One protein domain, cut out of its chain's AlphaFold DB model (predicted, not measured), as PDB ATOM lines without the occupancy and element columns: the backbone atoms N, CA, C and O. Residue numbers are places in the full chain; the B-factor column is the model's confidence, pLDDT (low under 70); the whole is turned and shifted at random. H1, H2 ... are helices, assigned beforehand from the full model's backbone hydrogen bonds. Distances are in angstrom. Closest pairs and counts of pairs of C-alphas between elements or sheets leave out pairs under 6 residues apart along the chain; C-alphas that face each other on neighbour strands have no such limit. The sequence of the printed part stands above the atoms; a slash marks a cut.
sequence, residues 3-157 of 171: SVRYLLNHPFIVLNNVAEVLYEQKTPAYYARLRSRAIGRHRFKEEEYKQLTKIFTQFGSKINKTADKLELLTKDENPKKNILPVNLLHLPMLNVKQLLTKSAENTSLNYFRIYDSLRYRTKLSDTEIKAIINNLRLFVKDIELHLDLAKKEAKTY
ATOM      1  N   SER A   3     163.372 132.515 176.941       88.81
ATOM      2  CA  SER A   3     161.998 132.238 176.509       88.81
ATOM      3  C   SER A   3     161.852 130.941 175.700       88.81
ATOM      4  O   SER A   3     160.947 130.147 175.940       88.81
ATOM      5  N   VAL A   4     162.782 130.647 174.781       88.75
ATOM      6  CA  VAL A   4     162.767 129.367 174.036       88.75
ATOM      7  C   VAL A   4     163.137 128.181 174.930       88.75
ATOM      8  O   VAL A   4     162.590 127.093 174.761       88.75
ATOM      9  N   ARG A   5     164.031 128.374 175.910       89.62
ATOM     10  CA  ARG A   5     164.359 127.328 176.894       89.62
ATOM     11  C   ARG A   5     163.158 127.004 177.773       89.62
ATOM     12  O   ARG A   5     162.914 125.831 178.035       89.62
ATOM     13  N   TYR A   6     162.415 128.024 178.189       91.69
ATOM     14  CA  TYR A   6     161.172 127.857 178.928       91.69
ATOM     15  C   TYR A   6     160.184 126.994 178.137       91.69
ATOM     16  O   TYR A   6     159.736 125.973 178.653       91.69
ATOM     17  N   LEU A   7     159.948 127.314 176.856       92.75
ATOM     18  CA  LEU A   7     159.081 126.499 175.998       92.75
ATOM     19  C   LEU A   7     159.563 125.045 175.915       92.75
ATOM     20  O   LEU A   7     158.785 124.130 176.148       92.75
ATOM     21  N   LEU A   8     160.851 124.797 175.672       92.19
ATOM     22  CA  LEU A   8     161.390 123.428 175.606       92.19
ATOM     23  C   LEU A   8     161.219 122.623 176.908       92.19
ATOM     24  O   LEU A   8     161.172 121.395 176.853       92.19
ATOM     25  N   ASN A   9     161.118 123.297 178.053       91.62
ATOM     26  CA  ASN A   9     160.891 122.679 179.359       91.62
ATOM     27  C   ASN A   9     159.408 122.653 179.771       91.62
ATOM     28  O   ASN A   9     159.082 122.109 180.826       91.62
ATOM     29  N   HIS A  10     158.507 123.227 178.969       93.69
ATOM     30  CA  HIS A  10     157.091 123.298 179.298       93.69
ATOM     31  C   HIS A  10     156.474 121.882 179.350       93.69
ATOM     32  O   HIS A  10     156.703 121.075 178.443       93.69
ATOM     33  N   PRO A  11     155.637 121.554 180.355       92.06
ATOM     34  CA  PRO A  11     155.119 120.194 180.564       92.06
ATOM     35  C   PRO A  11     154.295 119.649 179.390       92.06
ATOM     36  O   PRO A  11     154.214 118.437 179.188       92.06
ATOM     37  N   PHE A  12     153.686 120.535 178.599       94.25
ATOM     38  CA  PHE A  12     152.884 120.151 177.432       94.25
ATOM     39  C   PHE A  12     153.718 119.837 176.189       94.25
ATOM     40  O   PHE A  12     153.147 119.469 175.165       94.25
ATOM     41  N   ILE A  13     155.044 119.959 176.256       94.00
ATOM     42  CA  ILE A  13     155.928 119.719 175.119       94.00
ATOM     43  C   ILE A  13     156.590 118.351 175.243       94.00
ATOM     44  O   ILE A  13     157.247 118.024 176.230       94.00
ATOM     45  N   VAL A  14     156.441 117.540 174.196       93.06
ATOM     46  CA  VAL A  14     157.213 116.304 174.033       93.06
ATOM     47  C   VAL A  14     158.545 116.661 173.392       93.06
ATOM     48  O   VAL A  14     158.677 116.733 172.170       93.06
ATOM     49  N   LEU A  15     159.543 116.896 174.239       91.75
ATOM     50  CA  LEU A  15     160.850 117.396 173.823       91.75
ATOM     51  C   LEU A  15     161.583 116.456 172.839       91.75
ATOM     52  O   LEU A  15     162.303 116.950 171.974       91.75
ATOM     53  N   ASN A  16     161.351 115.136 172.889       91.50
ATOM     54  CA  ASN A  16     161.867 114.199 171.877       91.50
ATOM     55  C   ASN A  16     161.402 114.597 170.472       91.50
ATOM     56  O   ASN A  16     162.227 114.770 169.588       91.50
ATOM     57  N   ASN A  17     160.103 114.831 170.290       92.81
ATOM     58  CA  ASN A  17     159.524 115.124 168.978       92.81
ATOM     59  C   ASN A  17     159.934 116.509 168.464       92.81
ATOM     60  O   ASN A  17     160.028 116.717 167.256       92.81
ATOM     61  N   VAL A  18     160.238 117.449 169.365       93.50
ATOM     62  CA  VAL A  18     160.876 118.719 168.986       93.50
ATOM     63  C   VAL A  18     162.302 118.482 168.487       93.50
ATOM     64  O   VAL A  18     162.671 119.031 167.453       93.50
ATOM     65  N   ALA A  19     163.088 117.643 169.172       92.31
ATOM     66  CA  ALA A  19     164.434 117.290 168.727       92.31
ATOM     67  C   ALA A  19     164.420 116.568 167.374       92.31
ATOM     68  O   ALA A  19     165.209 116.909 166.500       92.31
ATOM     69  N   GLU A  20     163.498 115.629 167.166       91.81
ATOM     70  CA  GLU A  20     163.381 114.912 165.894       91.81
ATOM     71  C   GLU A  20     163.094 115.847 164.721       91.81
ATOM     72  O   GLU A  20     163.670 115.675 163.653       91.81
ATOM     73  N   VAL A  21     162.238 116.854 164.915       92.31
ATOM     74  CA  VAL A  21     161.951 117.841 163.865       92.31
ATOM     75  C   VAL A  21     163.096 118.831 163.683       92.31
ATOM     76  O   VAL A  21     163.364 119.232 162.557       92.31
ATOM     77  N   LEU A  22     163.787 119.216 164.758       92.12
ATOM     78  CA  LEU A  22     164.920 120.139 164.677       92.12
ATOM     79  C   LEU A  22     166.127 119.526 163.951       92.12
ATOM     80  O   LEU A  22     166.814 120.224 163.217       92.12
ATOM     81  N   TYR A  23     166.396 118.239 164.178       90.56
ATOM     82  CA  TYR A  23     167.571 117.543 163.642       90.56
ATOM     83  C   TYR A  23     167.237 116.555 162.516       90.56
ATOM     84  O   TYR A  23     168.126 115.844 162.055       90.56
ATOM     85  N   GLU A  24     165.966 116.490 162.110       87.75
ATOM     86  CA  GLU A  24     165.435 115.633 161.040       87.75
ATOM     87  C   GLU A  24     165.760 114.133 161.218       87.75
ATOM     88  O   GLU A  24     165.843 113.370 160.255       87.75
ATOM     89  N   GLN A  25     165.959 113.682 162.463       84.69
ATOM     90  CA  GLN A  25     166.412 112.326 162.792       84.69
ATOM     91  C   GLN A  25     165.797 111.815 164.102       84.69
ATOM     92  O   GLN A  25     165.764 112.522 165.106       84.69
ATOM     93  N   LYS A  26     165.396 110.535 164.130       80.06
ATOM     94  CA  LYS A  26     164.758 109.859 165.282       80.06
ATOM     95  C   LYS A  26     165.738 109.318 166.331       80.06
ATOM     96  O   LYS A  26     165.527 108.237 166.879       80.06
ATOM     97  N   THR A  27     166.866 109.991 166.575       83.94
ATOM     98  CA  THR A  27     167.878 109.453 167.505       83.94
ATOM     99  C   THR A  27     167.741 110.044 168.918       83.94
ATOM    100  O   THR A  27     167.644 111.267 169.074       83.94
ATOM    101  N   PRO A  28     167.813 109.217 169.985       84.06
ATOM    102  CA  PRO A  28     167.778 109.700 171.371       84.06
ATOM    103  C   PRO A  28     168.916 110.672 171.724       84.06
ATOM    104  O   PRO A  28     168.773 111.511 172.614       84.06
ATOM    105  N   ALA A  29     170.045 110.590 171.013       87.56
ATOM    106  CA  ALA A  29     171.199 111.457 171.230       87.56
ATOM    107  C   ALA A  29     170.861 112.940 171.007       87.56
ATOM    108  O   ALA A  29     171.300 113.801 171.772       87.56
ATOM    109  N   TYR A  30     170.050 113.257 169.995       87.06
ATOM    110  CA  TYR A  30     169.631 114.635 169.744       87.06
ATOM    111  C   TYR A  30     168.685 115.168 170.805       87.06
ATOM    112  O   TYR A  30     168.815 116.320 171.210       87.06
ATOM    113  N   TYR A  31     167.777 114.328 171.297       88.25
ATOM    114  CA  TYR A  31     166.952 114.678 172.442       88.25
ATOM    115  C   TYR A  31     167.815 115.034 173.658       88.25
ATOM    116  O   TYR A  31     167.621 116.091 174.256       88.25
ATOM    117  N   ALA A  32     168.809 114.203 173.990       87.62
ATOM    118  CA  ALA A  32     169.717 114.470 175.102       87.62
ATOM    119  C   ALA A  32     170.489 115.788 174.911       87.62
ATOM    120  O   ALA A  32     170.611 116.577 175.851       87.62
ATOM    121  N   ARG A  33     170.949 116.080 173.684       87.44
ATOM    122  CA  ARG A  33     171.594 117.358 173.335       87.44
ATOM    123  C   ARG A  33     170.643 118.544 173.484       87.44
ATOM    124  O   ARG A  33     171.017 119.539 174.103       87.44
ATOM    125  N   LEU A  34     169.423 118.447 172.956       89.19
ATOM    126  CA  LEU A  34     168.420 119.506 173.051       89.19
ATOM    127  C   LEU A  34     168.028 119.765 174.509       89.19
ATOM    128  O   LEU A  34     167.962 120.916 174.934       89.19
ATOM    129  N   ARG A  35     167.864 118.701 175.301       87.94
ATOM    130  CA  ARG A  35     167.613 118.770 176.744       87.94
ATOM    131  C   ARG A  35     168.770 119.424 177.492       87.94
ATOM    132  O   ARG A  35     168.539 120.298 178.320       87.94
ATOM    133  N   SER A  36     170.010 119.062 177.169       87.25
ATOM    134  CA  SER A  36     171.201 119.696 177.743       87.25
ATOM    135  C   SER A  36     171.266 121.195 177.423       87.25
ATOM    136  O   SER A  36     171.593 121.983 178.302       87.25
ATOM    137  N   ARG A  37     170.875 121.628 176.217       86.06
ATOM    138  CA  ARG A  37     170.775 123.060 175.862       86.06
ATOM    139  C   ARG A  37     169.617 123.768 176.571       86.06
ATOM    140  O   ARG A  37     169.760 124.909 176.997       86.06
ATOM    141  N   ALA A  38     168.478 123.095 176.730       85.12
ATOM    142  CA  ALA A  38     167.328 123.640 177.448       85.12
ATOM    143  C   ALA A  38     167.629 123.846 178.945       85.12
ATOM    144  O   ALA A  38     167.238 124.861 179.526       85.12
ATOM    145  N   ILE A  39     168.368 122.923 179.567       83.25
ATOM    146  CA  ILE A  39     168.705 122.955 181.000       83.25
ATOM    147  C   ILE A  39     170.007 123.732 181.271       83.25
ATOM    148  O   ILE A  39     170.112 124.436 182.272       83.25
ATOM    149  N   GLY A  40     170.995 123.632 180.386       68.75
ATOM    150  CA  GLY A  40     172.371 124.061 180.623       68.75
ATOM    151  C   GLY A  40     172.727 125.482 180.177       68.75
ATOM    152  O   GLY A  40     171.906 126.257 179.693       68.75
ATOM    153  N   ARG A  41     174.015 125.811 180.348       61.44
ATOM    154  CA  ARG A  41     174.638 127.112 180.026       61.44
ATOM    155  C   ARG A  41     174.922 127.312 178.526       61.44
ATOM    156  O   ARG A  41     175.341 128.395 178.122       61.44
ATOM    157  N   HIS A  42     174.727 126.280 177.701       63.22
ATOM    158  CA  HIS A  42     175.017 126.321 176.266       63.22
ATOM    159  C   HIS A  42     173.896 127.030 175.503       63.22
ATOM    160  O   HIS A  42     172.733 126.641 175.575       63.22
ATOM    161  N   ARG A  43     174.258 128.073 174.753       73.00
ATOM    162  CA  ARG A  43     173.316 128.830 173.925       73.00
ATOM    163  C   ARG A  43     173.057 128.103 172.603       73.00
ATOM    164  O   ARG A  43     173.947 127.452 172.056       73.00
ATOM    165  N   PHE A  44     171.836 128.238 172.093       81.38
ATOM    166  CA  PHE A  44     171.481 127.806 170.743       81.38
ATOM    167  C   PHE A  44     172.278 128.591 169.702       81.38
ATOM    168  O   PHE A  44     172.570 129.771 169.911       81.38
ATOM    169  N   LYS A  45     172.612 127.950 168.577       83.62
ATOM    170  CA  LYS A  45     173.066 128.684 167.389       83.62
ATOM    171  C   LYS A  45     171.906 129.525 166.848       83.62
ATOM    172  O   LYS A  45     170.744 129.174 167.048       83.62
ATOM    173  N   GLU A  46     172.211 130.601 166.128       82.31
ATOM    174  CA  GLU A  46     171.180 131.465 165.535       82.31
ATOM    175  C   GLU A  46     170.242 130.688 164.596       82.31
ATOM    176  O   GLU A  46     169.026 130.868 164.635       82.31
ATOM    177  N   GLU A  47     170.792 129.782 163.791       86.50
ATOM    178  CA  GLU A  47     170.023 128.930 162.878       86.50
ATOM    179  C   GLU A  47     169.084 127.983 163.633       86.50
ATOM    180  O   GLU A  47     167.884 127.965 163.359       86.50
ATOM    181  N   GLU A  48     169.599 127.267 164.639       87.75
ATOM    182  CA  GLU A  48     168.793 126.390 165.502       87.75
ATOM    183  C   GLU A  48     167.678 127.183 166.191       87.75
ATOM    184  O   GLU A  48     166.550 126.717 166.322       87.75
ATOM    185  N   TYR A  49     167.974 128.410 166.611       87.62
ATOM    186  CA  TYR A  49     166.999 129.287 167.235       87.62
ATOM    187  C   TYR A  49     165.887 129.727 166.274       87.62
ATOM    188  O   TYR A  49     164.700 129.674 166.615       87.62
ATOM    189  N   LYS A  50     166.243 130.134 165.050       89.06
ATOM    190  CA  LYS A  50     165.276 130.463 163.990       89.06
ATOM    191  C   LYS A  50     164.408 129.252 163.637       89.06
ATOM    192  O   LYS A  50     163.204 129.390 163.436       89.06
ATOM    193  N   GLN A  51     164.988 128.057 163.615       92.81
ATOM    194  CA  GLN A  51     164.239 126.820 163.392       92.81
ATOM    195  C   GLN A  51     163.296 126.504 164.558       92.81
ATOM    196  O   GLN A  51     162.115 126.262 164.324       92.81
ATOM    197  N   LEU A  52     163.762 126.582 165.808       93.44
ATOM    198  CA  LEU A  52     162.936 126.363 167.000       93.44
ATOM    199  C   LEU A  52     161.750 127.330 167.067       93.44
ATOM    200  O   LEU A  52     160.622 126.907 167.309       93.44
ATOM    201  N   THR A  53     161.978 128.619 166.804       92.38
ATOM    202  CA  THR A  53     160.895 129.615 166.768       92.38
ATOM    203  C   THR A  53     159.865 129.285 165.684       92.38
ATOM    204  O   THR A  53     158.667 129.279 165.973       92.38
ATOM    205  N   LYS A  54     160.306 128.900 164.477       94.50
ATOM    206  CA  LYS A  54     159.423 128.428 163.396       94.50
ATOM    207  C   LYS A  54     158.628 127.178 163.793       94.50
ATOM    208  O   LYS A  54     157.420 127.137 163.555       94.50
ATOM    209  N   ILE A  55     159.275 126.187 164.414       95.31
ATOM    210  CA  ILE A  55     158.632 124.958 164.907       95.31
ATOM    211  C   ILE A  55     157.515 125.312 165.893       95.31
ATOM    212  O   ILE A  55     156.380 124.870 165.717       95.31
ATOM    213  N   PHE A  56     157.800 126.156 166.886       95.50
ATOM    214  CA  PHE A  56     156.810 126.549 167.887       95.50
ATOM    215  C   PHE A  56     155.670 127.391 167.309       95.50
ATOM    216  O   PHE A  56     154.521 127.175 167.687       95.50
ATOM    217  N   THR A  57     155.932 128.275 166.339       94.81
ATOM    218  CA  THR A  57     154.861 129.008 165.635       94.81
ATOM    219  C   THR A  57     153.922 128.048 164.897       94.81
ATOM    220  O   THR A  57     152.699 128.133 165.023       94.81
ATOM    221  N   GLN A  58     154.478 127.089 164.149       94.75
ATOM    222  CA  GLN A  58     153.680 126.084 163.442       94.75
ATOM    223  C   GLN A  58     152.904 125.188 164.411       94.75
ATOM    224  O   GLN A  58     151.755 124.829 164.144       94.75
ATOM    225  N   PHE A  59     153.521 124.830 165.533       94.25
ATOM    226  CA  PHE A  59     152.895 124.019 166.564       94.25
ATOM    227  C   PHE A  59     151.726 124.748 167.234       94.25
ATOM    228  O   PHE A  59     150.632 124.187 167.288       94.25
ATOM    229  N   GLY A  60     151.905 126.013 167.634       93.25
ATOM    230  CA  GLY A  60     150.833 126.855 168.173       93.25
ATOM    231  C   GLY A  60     149.647 126.967 167.211       93.25
ATOM    232  O   GLY A  60     148.505 126.728 167.601       93.25
ATOM    233  N   SER A  61     149.908 127.186 165.915       93.12
ATOM    234  CA  SER A  61     148.855 127.209 164.886       93.12
ATOM    235  C   SER A  61     148.091 125.879 164.782       93.12
ATOM    236  O   SER A  61     146.862 125.869 164.692       93.12
ATOM    237  N   LYS A  62     148.793 124.736 164.821       91.75
ATOM    238  CA  LYS A  62     148.161 123.403 164.807       91.75
ATOM    239  C   LYS A  62     147.311 123.152 166.053       91.75
ATOM    240  O   LYS A  62     146.235 122.562 165.936       91.75
ATOM    241  N   ILE A  63     147.769 123.603 167.221       92.31
ATOM    242  CA  ILE A  63     146.996 123.506 168.460       92.31
ATOM    243  C   ILE A  63     145.726 124.349 168.354       92.31
ATOM    244  O   ILE A  63     144.647 123.832 168.628       92.31
ATOM    245  N   ASN A  64     145.829 125.597 167.896       90.81
ATOM    246  CA  ASN A  64     144.671 126.483 167.801       90.81
ATOM    247  C   ASN A  64     143.607 125.920 166.844       90.81
ATOM    248  O   ASN A  64     142.453 125.769 167.221       90.81
ATOM    249  N   LYS A  65     144.023 125.425 165.668       89.75
ATOM    250  CA  LYS A  65     143.126 124.715 164.734       89.75
ATOM    251  C   LYS A  65     142.449 123.498 165.366       89.75
ATOM    252  O   LYS A  65     141.317 123.172 165.022       89.75
ATOM    253  N   THR A  66     143.151 122.785 166.245       88.06
ATOM    254  CA  THR A  66     142.581 121.649 166.984       88.06
ATOM    255  C   THR A  66     141.550 122.121 168.010       88.06
ATOM    256  O   THR A  66     140.486 121.517 168.110       88.06
ATOM    257  N   ALA A  67     141.833 123.212 168.725       88.31
ATOM    258  CA  ALA A  67     140.907 123.819 169.676       88.31
ATOM    259  C   ALA A  67     139.635 124.347 168.990       88.31
ATOM    260  O   ALA A  67     138.538 124.087 169.472       88.31
ATOM    261  N   ASP A  68     139.761 124.994 167.830       87.88
ATOM    262  CA  ASP A  68     138.614 125.501 167.066       87.88
ATOM    263  C   ASP A  68     137.727 124.360 166.548       87.88
ATOM    264  O   ASP A  68     136.501 124.435 166.616       87.88
ATOM    265  N   LYS A  69     138.333 123.251 166.102       84.25
ATOM    266  CA  LYS A  69     137.587 122.035 165.737       84.25
ATOM    267  C   LYS A  69     136.832 121.441 166.924       84.25
ATOM    268  O   LYS A  69     135.696 121.014 166.749       84.25
ATOM    269  N   LEU A  70     137.440 121.413 168.113       83.06
ATOM    270  CA  LEU A  70     136.762 120.972 169.335       83.06
ATOM    271  C   LEU A  70     135.602 121.900 169.702       83.06
ATOM    272  O   LEU A  70     134.554 121.420 170.121       83.06
ATOM    273  N   GLU A  71     135.760 123.211 169.525       84.38
ATOM    274  CA  GLU A  71     134.695 124.171 169.819       84.38
ATOM    275  C   GLU A  71     133.490 123.984 168.889       84.38
ATOM    276  O   GLU A  71     132.351 124.000 169.358       84.38
ATOM    277  N   LEU A  72     133.721 123.738 167.596       81.44
ATOM    278  CA  LEU A  72     132.646 123.448 166.642       81.44
ATOM    279  C   LEU A  72     131.823 122.219 167.053       81.44
ATOM    280  O   LEU A  72     130.602 122.255 166.952       81.44
ATOM    281  N   LEU A  73     132.462 121.179 167.600       73.44
ATOM    282  CA  LEU A  73     131.762 119.983 168.086       73.44
ATOM    283  C   LEU A  73     130.833 120.262 169.275       73.44
ATOM    284  O   LEU A  73     129.836 119.570 169.430       73.44
ATOM    285  N   THR A  74     131.133 121.270 170.100       72.62
ATOM    286  CA  THR A  74     130.260 121.654 171.229       72.62
ATOM    287  C   THR A  74     129.045 122.482 170.813       72.62
ATOM    288  O   THR A  74     128.116 122.628 171.601       72.62
ATOM    289  N   LYS A  75     129.054 123.051 169.601       71.88
ATOM    290  CA  LYS A  75     127.968 123.891 169.068       71.88
ATOM    291  C   LYS A  75     127.057 123.142 168.091       71.88
ATOM    292  O   LYS A  75     126.018 123.673 167.720       71.88
ATOM    293  N   ASP A  76     127.455 121.951 167.651       66.38
ATOM    294  CA  ASP A  76     126.716 121.152 166.676       66.38
ATOM    295  C   ASP A  76     125.577 120.387 167.382       66.38
ATOM    296  O   ASP A  76     125.816 119.495 168.197       66.38
ATOM    297  N   GLU A  77     124.320 120.733 167.085       58.28
ATOM    298  CA  GLU A  77     123.125 120.145 167.723       58.28
ATOM    299  C   GLU A  77     122.890 118.668 167.329       58.28
ATOM    300  O   GLU A  77     122.089 117.970 167.952       58.28
ATOM    301  N   ASN A  78     123.625 118.148 166.332       54.72
ATOM    302  CA  ASN A  78     123.532 116.767 165.844       54.72
ATOM    303  C   ASN A  78     124.827 115.953 166.080       54.72
ATOM    304  O   ASN A  78     125.576 115.661 165.140       54.72
ATOM    305  N   PRO A  79     125.067 115.444 167.305       52.53
ATOM    306  CA  PRO A  79     126.314 114.763 167.683       52.53
ATOM    307  C   PRO A  79     126.546 113.402 166.996       52.53
ATOM    308  O   PRO A  79     127.608 112.803 167.151       52.53
ATOM    309  N   LYS A  80     125.568 112.876 166.242       45.22
ATOM    310  CA  LYS A  80     125.624 111.528 165.642       45.22
ATOM    311  C   LYS A  80     126.442 111.434 164.347       45.22
ATOM    312  O   LYS A  80     126.782 110.320 163.961       45.22
ATOM    313  N   LYS A  81     126.743 112.546 163.660       42.72
ATOM    314  CA  LYS A  81     127.402 112.511 162.333       42.72
ATOM    315  C   LYS A  81     128.853 112.991 162.296       42.72
ATOM    316  O   LYS A  81     129.557 112.632 161.361       42.72
ATOM    317  N   ASN A  82     129.335 113.698 163.316       43.97
ATOM    318  CA  ASN A  82     130.670 114.298 163.302       43.97
ATOM    319  C   ASN A  82     131.548 113.797 164.452       43.97
ATOM    320  O   ASN A  82     132.153 114.573 165.181       43.97
ATOM    321  N   ILE A  83     131.719 112.478 164.560       49.41
ATOM    322  CA  ILE A  83     132.918 111.924 165.203       49.41
ATOM    323  C   ILE A  83     134.065 112.022 164.188       49.41
ATOM    324  O   ILE A  83     134.643 111.026 163.753       49.41
ATOM    325  N   LEU A  84     134.377 113.238 163.736       48.00
ATOM    326  CA  LEU A  84     135.673 113.472 163.122       48.00
ATOM    327  C   LEU A  84     136.688 113.163 164.222       48.00
ATOM    328  O   LEU A  84     136.567 113.738 165.306       48.00
ATOM    329  N   PRO A  85     137.652 112.252 164.006       52.31
ATOM    330  CA  PRO A  85     138.711 112.052 164.971       52.31
ATOM    331  C   PRO A  85     139.441 113.385 165.075       52.31
ATOM    332  O   PRO A  85     140.212 113.780 164.198       52.31
ATOM    333  N   VAL A  86     139.133 114.145 166.124       59.78
ATOM    334  CA  VAL A  86     139.953 115.279 166.489       59.78
ATOM    335  C   VAL A  86     141.273 114.645 166.863       59.78
ATOM    336  O   VAL A  86     141.403 113.982 167.888       59.78
ATOM    337  N   ASN A  87     142.242 114.806 165.971       68.88
ATOM    338  CA  ASN A  87     143.567 114.211 166.047       68.88
ATOM    339  C   ASN A  87     144.418 114.830 167.174       68.88
ATOM    340  O   ASN A  87     145.627 114.977 167.025       68.88
ATOM    341  N   LEU A  88     143.806 115.180 168.310       77.94
ATOM    342  CA  LEU A  88     144.464 115.650 169.522       77.94
ATOM    343  C   LEU A  88     145.514 114.632 169.984       77.94
ATOM    344  O   LEU A  88     146.644 115.007 170.271       77.94
ATOM    345  N   LEU A  89     145.161 113.340 169.954       78.44
ATOM    346  CA  LEU A  89     146.058 112.220 170.271       78.44
ATOM    347  C   LEU A  89     147.200 112.034 169.257       78.44
ATOM    348  O   LEU A  89     148.173 111.350 169.555       78.44
ATOM    349  N   HIS A  90     147.099 112.642 168.074       81.25
ATOM    350  CA  HIS A  90     148.081 112.517 166.996       81.25
ATOM    351  C   HIS A  90     148.920 113.788 166.804       81.25
ATOM    352  O   HIS A  90     149.633 113.901 165.808       81.25
ATOM    353  N   LEU A  91     148.858 114.751 167.729       86.06
ATOM    354  CA  LEU A  91     149.763 115.897 167.735       86.06
ATOM    355  C   LEU A  91     151.111 115.467 168.340       86.06
ATOM    356  O   LEU A  91     151.202 115.330 169.558       86.06
ATOM    357  N   PRO A  92     152.177 115.280 167.537       84.38
ATOM    358  CA  PRO A  92     153.402 114.639 168.014       84.38
ATOM    359  C   PRO A  92     154.076 115.440 169.135       84.38
ATOM    360  O   PRO A  92     154.502 114.882 170.133       84.38
ATOM    361  N   MET A  93     154.140 116.765 169.035       91.19
ATOM    362  CA  MET A  93     154.834 117.587 170.036       91.19
ATOM    363  C   MET A  93     153.995 117.891 171.283       91.19
ATOM    364  O   MET A  93     154.517 118.497 172.216       91.19
ATOM    365  N   LEU A  94     152.721 117.487 171.315       92.94
ATOM    366  CA  LEU A  94     151.823 117.753 172.433       92.94
ATOM    367  C   LEU A  94     151.845 116.588 173.418       92.94
ATOM    368  O   LEU A  94     151.500 115.456 173.085       92.94
ATOM    369  N   ASN A  95     152.194 116.874 174.666       92.69
ATOM    370  CA  ASN A  95     152.093 115.906 175.742       92.69
ATOM    371  C   ASN A  95     150.637 115.815 176.206       92.69
ATOM    372  O   ASN A  95     150.210 116.498 177.139       92.69
ATOM    373  N   VAL A  96     149.869 114.967 175.521       89.25
ATOM    374  CA  VAL A  96     148.431 114.827 175.768       89.25
ATOM    375  C   VAL A  96     148.153 114.363 177.194       89.25
ATOM    376  O   VAL A  96     147.211 114.851 177.803       89.25
ATOM    377  N   LYS A  97     149.001 113.509 177.785       90.00
ATOM    378  CA  LYS A  97     148.835 113.093 179.185       90.00
ATOM    379  C   LYS A  97     148.792 114.306 180.116       90.00
ATOM    380  O   LYS A  97     147.832 114.455 180.858       90.00
ATOM    381  N   GLN A  98     149.786 115.193 180.025       91.06
ATOM    382  CA  GLN A  98     149.856 116.391 180.869       91.06
ATOM    383  C   GLN A  98     148.689 117.352 180.614       91.06
ATOM    384  O   GLN A  98     148.117 117.894 181.559       91.06
ATOM    385  N   LEU A  99     148.286 117.518 179.351       90.75
ATOM    386  CA  LEU A  99     147.110 118.317 178.998       90.75
ATOM    387  C   LEU A  99     145.833 117.772 179.658       90.75
ATOM    388  O   LEU A  99     145.057 118.534 180.240       90.75
ATOM    389  N   LEU A 100     145.604 116.463 179.552       88.75
ATOM    390  CA  LEU A 100     144.403 115.823 180.078       88.75
ATOM    391  C   LEU A 100     144.405 115.808 181.601       88.75
ATOM    392  O   LEU A 100     143.365 116.080 182.183       88.75
ATOM    393  N   THR A 101     145.553 115.583 182.245       89.44
ATOM    394  CA  THR A 101     145.687 115.708 183.703       89.44
ATOM    395  C   THR A 101     145.269 117.100 184.173       89.44
ATOM    396  O   THR A 101     144.377 117.207 185.009       89.44
ATOM    397  N   LYS A 102     145.785 118.165 183.547       88.44
ATOM    398  CA  LYS A 102     145.400 119.545 183.887       88.44
ATOM    399  C   LYS A 102     143.927 119.857 183.587       88.44
ATOM    400  O   LYS A 102     143.295 120.675 184.244       88.44
ATOM    401  N   SER A 103     143.357 119.220 182.566       85.56
ATOM    402  CA  SER A 103     141.931 119.371 182.227       85.56
ATOM    403  C   SER A 103     141.028 118.631 183.222       85.56
ATOM    404  O   SER A 103     139.929 119.092 183.528       85.56
ATOM    405  N   ALA A 104     141.513 117.511 183.750       84.25
ATOM    406  CA  ALA A 104     140.837 116.687 184.738       84.25
ATOM    407  C   ALA A 104     140.823 117.349 186.128       84.25
ATOM    408  O   ALA A 104     139.789 117.337 186.793       84.25
ATOM    409  N   GLU A 105     141.917 118.021 186.515       84.38
ATOM    410  CA  GLU A 105     141.989 118.855 187.729       84.38
ATOM    411  C   GLU A 105     140.868 119.908 187.761       84.38
ATOM    412  O   GLU A 105     140.182 120.057 188.767       84.38
ATOM    413  N   ASN A 106     140.603 120.562 186.624       71.81
ATOM    414  CA  ASN A 106     139.550 121.577 186.499       71.81
ATOM    415  C   ASN A 106     138.120 121.013 186.539       71.81
ATOM    416  O   ASN A 106     137.165 121.776 186.664       71.81
ATOM    417  N   THR A 107     137.951 119.700 186.376       71.50
ATOM    418  CA  THR A 107     136.640 119.037 186.270       71.50
ATOM    419  C   THR A 107     136.390 118.025 187.387       71.50
ATOM    420  O   THR A 107     135.347 117.374 187.382       71.50
ATOM    421  N   SER A 108     137.292 117.904 188.373       70.94
ATOM    422  CA  SER A 108     137.243 116.916 189.473       70.94
ATOM    423  C   SER A 108     137.132 115.451 189.012       70.94
ATOM    424  O   SER A 108     136.667 114.580 189.745       70.94
ATOM    425  N   LEU A 109     137.565 115.168 187.782       70.19
ATOM    426  CA  LEU A 109     137.508 113.845 187.162       70.19
ATOM    427  C   LEU A 109     138.900 113.214 187.072       70.19
ATOM    428  O   LEU A 109     139.923 113.867 187.252       70.19
ATOM    429  N   ASN A 110     138.945 111.914 186.781       80.06
ATOM    430  CA  ASN A 110     140.196 111.203 186.548       80.06
ATOM    431  C   ASN A 110     140.643 111.370 185.085       80.06
ATOM    432  O   ASN A 110     139.864 111.119 184.164       80.06
ATOM    433  N   TYR A 111     141.913 111.721 184.860       82.81
ATOM    434  CA  TYR A 111     142.482 111.892 183.520       82.81
ATOM    435  C   TYR A 111     142.321 110.647 182.629       82.81
ATOM    436  O   TYR A 111     142.147 110.785 181.417       82.81
ATOM    437  N   PHE A 112     142.346 109.443 183.219       82.00
ATOM    438  CA  PHE A 112     142.159 108.183 182.492       82.00
ATOM    439  C   PHE A 112     140.799 108.125 181.791       82.00
ATOM    440  O   PHE A 112     140.720 107.697 180.645       82.00
ATOM    441  N   ARG A 113     139.747 108.644 182.437       81.81
ATOM    442  CA  ARG A 113     138.394 108.676 181.870       81.81
ATOM    443  C   ARG A 113     138.337 109.553 180.621       81.81
ATOM    444  O   ARG A 113     137.785 109.139 179.611       81.81
ATOM    445  N   ILE A 114     138.950 110.737 180.672       80.62
ATOM    446  CA  ILE A 114     138.995 111.659 179.527       80.62
ATOM    447  C   ILE A 114     139.817 111.047 178.381       80.62
ATOM    448  O   ILE A 114     139.424 111.128 177.217       80.62
ATOM    449  N   TYR A 115     140.944 110.405 178.705       83.88
ATOM    450  CA  TYR A 115     141.790 109.724 177.724       83.88
ATOM    451  C   TYR A 115     141.059 108.575 177.020       83.88
ATOM    452  O   TYR A 115     141.079 108.502 175.789       83.88
ATOM    453  N   ASP A 116     140.386 107.710 177.778       81.56
ATOM    454  CA  ASP A 116     139.618 106.600 177.220       81.56
ATOM    455  C   ASP A 116     138.462 107.106 176.362       81.56
ATOM    456  O   ASP A 116     138.252 106.586 175.266       81.56
ATOM    457  N   SER A 117     137.775 108.176 176.775       78.12
ATOM    458  CA  SER A 117     136.711 108.759 175.960       78.12
ATOM    459  C   SER A 117     137.213 109.289 174.618       78.12
ATOM    460  O   SER A 117     136.602 109.040 173.577       78.12
ATOM    461  N   LEU A 118     138.378 109.945 174.609       78.19
ATOM    462  CA  LEU A 118     139.039 110.385 173.378       78.19
ATOM    463  C   LEU A 118     139.485 109.205 172.502       78.19
ATOM    464  O   LEU A 118     139.389 109.277 171.276       78.19
ATOM    465  N   ARG A 119     139.969 108.116 173.112       78.69
ATOM    466  CA  ARG A 119     140.476 106.931 172.406       78.69
ATOM    467  C   ARG A 119     139.358 106.089 171.795       78.69
ATOM    468  O   ARG A 119     139.440 105.724 170.624       78.69
ATOM    469  N   TYR A 120     138.326 105.784 172.577       75.31
ATOM    470  CA  TYR A 120     137.188 104.958 172.170       75.31
ATOM    471  C   TYR A 120     136.088 105.758 171.470       75.31
ATOM    472  O   TYR A 120     135.062 105.190 171.101       75.31
ATOM    473  N   ARG A 121     136.314 107.061 171.248       68.56
ATOM    474  CA  ARG A 121     135.374 107.974 170.586       68.56
ATOM    475  C   ARG A 121     133.996 107.971 171.254       68.56
ATOM    476  O   ARG A 121     132.969 108.063 170.582       68.56
ATOM    477  N   THR A 122     133.977 107.831 172.576       68.56
ATOM    478  CA  THR A 122     132.746 107.921 173.359       68.56
ATOM    479  C   THR A 122     132.415 109.387 173.631       68.56
ATOM    480  O   THR A 122     133.221 110.292 173.402       68.56
ATOM    481  N   LYS A 123     131.183 109.644 174.076       69.06
ATOM    482  CA  LYS A 123     130.695 111.003 174.302       69.06
ATOM    483  C   LYS A 123     131.425 111.633 175.498       69.06
ATOM    484  O   LYS A 123     131.213 111.212 176.632       69.06
ATOM    485  N   LEU A 124     132.259 112.637 175.229       73.88
ATOM    486  CA  LEU A 124     132.774 113.566 176.239       73.88
ATOM    487  C   LEU A 124     131.662 114.536 176.650       73.88
ATOM    488  O   LEU A 124     130.807 114.883 175.831       73.88
ATOM    489  N   SER A 125     131.668 114.980 177.902       77.25
ATOM    490  CA  SER A 125     130.777 116.053 178.335       77.25
ATOM    491  C   SER A 125     131.239 117.403 177.779       77.25
ATOM    492  O   SER A 125     132.431 117.648 177.576       77.25
ATOM    493  N   ASP A 126     130.303 118.338 177.606       78.62
ATOM    494  CA  ASP A 126     130.633 119.700 177.168       78.62
ATOM    495  C   ASP A 126     131.604 120.395 178.132       78.62
ATOM    496  O   ASP A 126     132.417 121.222 177.720       78.62
ATOM    497  N   THR A 127     131.548 120.051 179.422       81.56
ATOM    498  CA  THR A 127     132.468 120.561 180.445       81.56
ATOM    499  C   THR A 127     133.895 120.050 180.242       81.56
ATOM    500  O   THR A 127     134.833 120.842 180.322       81.56
ATOM    501  N   GLU A 128     134.074 118.768 179.909       81.00
ATOM    502  CA  GLU A 128     135.379 118.174 179.593       81.00
ATOM    503  C   GLU A 128     135.967 118.799 178.322       81.00
ATOM    504  O   GLU A 128     137.131 119.207 178.305       81.00
ATOM    505  N   ILE A 129     135.153 118.946 177.271       83.00
ATOM    506  CA  ILE A 129     135.597 119.541 176.006       83.00
ATOM    507  C   ILE A 129     136.004 121.006 176.214       83.00
ATOM    508  O   ILE A 129     137.079 121.415 175.770       83.00
ATOM    509  N   LYS A 130     135.206 121.791 176.952       85.75
ATOM    510  CA  LYS A 130     135.541 123.184 177.295       85.75
ATOM    511  C   LYS A 130     136.835 123.287 178.104       85.75
ATOM    512  O   LYS A 130     137.645 124.171 177.826       85.75
ATOM    513  N   ALA A 131     137.067 122.383 179.059       86.81
ATOM    514  CA  ALA A 131     138.301 122.363 179.845       86.81
ATOM    515  C   ALA A 131     139.537 122.091 178.970       86.81
ATOM    516  O   ALA A 131     140.547 122.791 179.097       86.81
ATOM    517  N   ILE A 132     139.442 121.135 178.038       88.81
ATOM    518  CA  ILE A 132     140.508 120.838 177.071       88.81
ATOM    519  C   ILE A 132     140.771 122.053 176.174       88.81
ATOM    520  O   ILE A 132     141.919 122.479 176.052       88.81
ATOM    521  N   ILE A 133     139.725 122.647 175.582       89.62
ATOM    522  CA  ILE A 133     139.841 123.839 174.723       89.62
ATOM    523  C   ILE A 133     140.533 124.977 175.473       89.62
ATOM    524  O   ILE A 133     141.449 125.600 174.933       89.62
ATOM    525  N   ASN A 134     140.126 125.237 176.716       91.69
ATOM    526  CA  ASN A 134     140.707 126.303 177.517       91.69
ATOM    527  C   ASN A 134     142.207 126.076 177.748       91.69
ATOM    528  O   ASN A 134     143.013 126.962 177.477       91.69
ATOM    529  N   ASN A 135     142.605 124.868 178.159       91.94
ATOM    530  CA  ASN A 135     144.017 124.542 178.369       91.94
ATOM    531  C   ASN A 135     144.845 124.620 177.075       91.94
ATOM    532  O   ASN A 135     145.980 125.099 177.110       91.94
ATOM    533  N   LEU A 136     144.289 124.206 175.932       92.69
ATOM    534  CA  LEU A 136     144.945 124.362 174.630       92.69
ATOM    535  C   LEU A 136     145.144 125.839 174.273       92.69
ATOM    536  O   LEU A 136     146.239 126.226 173.873       92.69
ATOM    537  N   ARG A 137     144.115 126.676 174.448       94.00
ATOM    538  CA  ARG A 137     144.186 128.116 174.154       94.00
ATOM    539  C   ARG A 137     145.139 128.855 175.084       94.00
ATOM    540  O   ARG A 137     145.898 129.700 174.619       94.00
ATOM    541  N   LEU A 138     145.135 128.524 176.374       94.25
ATOM    542  CA  LEU A 138     146.104 129.059 177.331       94.25
ATOM    543  C   LEU A 138     147.531 128.708 176.918       94.25
ATOM    544  O   LEU A 138     148.399 129.574 176.929       94.25
ATOM    545  N   PHE A 139     147.762 127.470 176.486       94.75
ATOM    546  CA  PHE A 139     149.081 127.057 176.031       94.75
ATOM    547  C   PHE A 139     149.505 127.741 174.720       94.75
ATOM    548  O   PHE A 139     150.661 128.129 174.587       94.75
ATOM    549  N   VAL A 140     148.591 127.961 173.769       94.75
ATOM    550  CA  VAL A 140     148.892 128.742 172.552       94.75
ATOM    551  C   VAL A 140     149.297 130.172 172.902       94.75
ATOM    552  O   VAL A 140     150.314 130.643 172.400       94.75
ATOM    553  N   LYS A 141     148.567 130.830 173.809       95.12
ATOM    554  CA  LYS A 141     148.930 132.170 174.292       95.12
ATOM    555  C   LYS A 141     150.307 132.186 174.955       95.12
ATOM    556  O   LYS A 141     151.073 133.122 174.751       95.12
ATOM    557  N   ASP A 142     150.631 131.144 175.719       95.31
ATOM    558  CA  ASP A 142     151.942 131.002 176.354       95.31
ATOM    559  C   ASP A 142     153.069 130.851 175.318       95.31
ATOM    560  O   ASP A 142     154.115 131.495 175.433       95.31
ATOM    561  N   ILE A 143     152.833 130.075 174.250       95.12
ATOM    562  CA  ILE A 143     153.745 129.972 173.102       95.12
ATOM    563  C   ILE A 143     153.946 131.342 172.446       95.12
ATOM    564  O   ILE A 143     155.086 131.749 172.230       95.12
ATOM    565  N   GLU A 144     152.866 132.051 172.121       94.88
ATOM    566  CA  GLU A 144     152.919 133.358 171.453       94.88
ATOM    567  C   GLU A 144     153.707 134.384 172.275       94.88
ATOM    568  O   GLU A 144     154.638 135.006 171.755       94.88
ATOM    569  N   LEU A 145     153.410 134.482 173.575       95.75
ATOM    570  CA  LEU A 145     154.110 135.363 174.509       95.75
ATOM    571  C   LEU A 145     155.621 135.101 174.503       95.75
ATOM    572  O   LEU A 145     156.425 136.017 174.308       95.75
ATOM    573  N   HIS A 146     156.019 133.843 174.687       94.19
ATOM    574  CA  HIS A 146     157.430 133.479 174.767       94.19
ATOM    575  C   HIS A 146     158.142 133.596 173.417       94.19
ATOM    576  O   HIS A 146     159.335 133.897 173.385       94.19
ATOM    577  N   LEU A 147     157.443 133.428 172.292       93.38
ATOM    578  CA  LEU A 147     158.008 133.690 170.970       93.38
ATOM    579  C   LEU A 147     158.255 135.182 170.718       93.38
ATOM    580  O   LEU A 147     159.248 135.541 170.078       93.38
ATOM    581  N   ASP A 148     157.410 136.067 171.235       92.12
ATOM    582  CA  ASP A 148     157.635 137.508 171.123       92.12
ATOM    583  C   ASP A 148     158.759 137.999 172.039       92.12
ATOM    584  O   ASP A 148     159.586 138.816 171.619       92.12
ATOM    585  N   LEU A 149     158.864 137.450 173.252       90.56
ATOM    586  CA  LEU A 149     160.018 137.683 174.127       90.56
ATOM    587  C   LEU A 149     161.311 137.163 173.489       90.56
ATOM    588  O   LEU A 149     162.306 137.885 173.418       90.56
ATOM    589  N   ALA A 150     161.268 135.968 172.905       88.00
ATOM    590  CA  ALA A 150     162.358 135.388 172.134       88.00
ATOM    591  C   ALA A 150     162.837 136.336 171.007       88.00
ATOM    592  O   ALA A 150     164.040 136.564 170.845       88.00
ATOM    593  N   LYS A 151     161.941 136.970 170.240       85.19
ATOM    594  CA  LYS A 151     162.358 137.951 169.215       85.19
ATOM    595  C   LYS A 151     163.135 139.131 169.808       85.19
ATOM    596  O   LYS A 151     164.090 139.595 169.186       85.19
ATOM    597  N   LYS A 152     162.742 139.624 170.988       84.88
ATOM    598  CA  LYS A 152     163.445 140.717 171.685       84.88
ATOM    599  C   LYS A 152     164.822 140.266 172.165       84.88
ATOM    600  O   LYS A 152     165.802 140.965 171.933       84.88
ATOM    601  N   GLU A 153     164.905 139.075 172.753       82.50
ATOM    602  CA  GLU A 153     166.171 138.488 173.189       82.50
ATOM    603  C   GLU A 153     167.146 138.286 172.020       82.50
ATOM    604  O   GLU A 153     168.322 138.608 172.125       82.50
ATOM    605  N   ALA A 154     166.688 137.796 170.868       73.44
ATOM    606  CA  ALA A 154     167.568 137.604 169.714       73.44
ATOM    607  C   ALA A 154     168.203 138.913 169.212       73.44
ATOM    608  O   ALA A 154     169.315 138.894 168.695       73.44
ATOM    609  N   LYS A 155     167.518 140.052 169.379       70.00
ATOM    610  CA  LYS A 155     168.056 141.371 169.021       70.00
ATOM    611  C   LYS A 155     169.117 141.856 170.009       70.00
ATOM    612  O   LYS A 155     170.072 142.499 169.589       70.00
ATOM    613  N   THR A 156     168.956 141.573 171.304       67.12
ATOM    614  CA  THR A 156     169.929 141.971 172.336       67.12
ATOM    615  C   THR A 156     171.167 141.082 172.323       67.12
ATOM    616  O   THR A 156     172.284 141.572 172.461       67.12
ATOM    617  N   TYR A 157     170.985 139.785 172.093       62.31
ATOM    618  CA  TYR A 157     172.063 138.845 171.821       62.31
ATOM    619  C   TYR A 157     172.376 138.853 170.325       62.31
ATOM    620  O   TYR A 157     172.181 137.837 169.659       62.31
TER     621      TYR A 157
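AT A GLANCE: This is residues 3 to 157 of the 171 residues of an uncharacterized protein of Sphingobacteriales bacterium (UniProt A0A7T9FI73). Two long helices, H4 and H8, run side by side in opposite ways and make the long axis of the domain. Six short helices sit on one side of this pair in two groups, H1 to H3 toward one end and H5 to H7 toward the other, with a long low-confidence link where the second group begins. The printed part has 155 residues with eight named helices, H1 to H8 in order, and no named strand; its class is all helix. It is compact, with a radius of gyration of the C-alphas of 17.1 A, yet elongated in outline, spanning 52 by 30 by 28 A.

HOW THE PARTS SIT: H1, residues 3 to 9, comes first, and a tight link of five residues joins it to H2, residues 15 to 23. H1 and H2 are close but not clearly touching, with the C-alphas of Leu 8 and Leu 15 closest at 6.3 A. H3, residues 28 to 39, touches H2 and stands about perpendicular to it at 73 degrees; the closest C-alphas are those of Asn 16 and Tyr 31, 5.1 A apart. With residues 35 to 39 alone H3 also touches H1, where the C-alphas of Arg 5 and Ala 38 are closest at 4.8 A. H4, residues 46 to 75, is apart from H3 but touches H2 with residues 48 to 55 alone, at a steep tilt of 53 degrees, opposite ways, with the C-alphas of Leu 22 and Gln 51 closest at 6.8 A. H5, residues 87 to 90, touches no helix; its C-alpha 88 is 6.8 A from C-alpha 66 of H4, the closest of that pair. H6, residues 96 to 105, touches H7, residues 111 to 120, at a steep tilt of 55 degrees, opposite ways; the C-alphas of Thr 101 and Tyr 111 are closest at 5.0 A. H8, residues 126 to 156, is the hub, touching three helices. It touches H4 at a shallow tilt of 22 degrees, opposite ways, with 28 pairs of C-alphas within 8 A, the closest being those of Gly 60 and Val 140 at 5.1 A. With residues 143 to 150 alone it touches H1, the C-alphas of Ser 3 and His 146 being closest at 5.0 A. With residues 128 to 136 alone it touches H6, the C-alphas of Ser 103 and Ala 131 being closest at 5.3 A. Helix packing is mostly crossed. Every O i to N i+4 pair is within hydrogen-bond range in H1, H2, H3, H4, H6, H7 and H8, while H5 is too short for such a pair.

IN THESE COORDINATES: H1 begins at C-alpha 3, (161.998, 132.238, 176.509), and is 10.0 A long from first to last C-alpha. H2 is 12.2 A long and H3 16.4 A. H4 runs 44.0 A, from C-alpha 46 at (171.180, 131.465, 165.535) to C-alpha 75 at (127.968, 123.891, 169.068). H5 is 4.9 A long, H6 14.2 A and H7 14.3 A. H8 is 45.4 A long and ends at C-alpha 156, (169.929, 141.971, 172.336).

THE WHOLE: The two C-alphas farthest apart are those of Lys 80 and Tyr 157, at 54.2 A. The printed part has no cut; it runs from residue 3 to residue 157 of a full chain of 171. The link from H4 to H5, with 11 residues, is long; that from H3 to H4 is short, and the others are tight. The mean pLDDT of the printed part is 83.3. It is under 70 at residues 40 to 42, 76 to 87, 121 to 123 and 156 to 157.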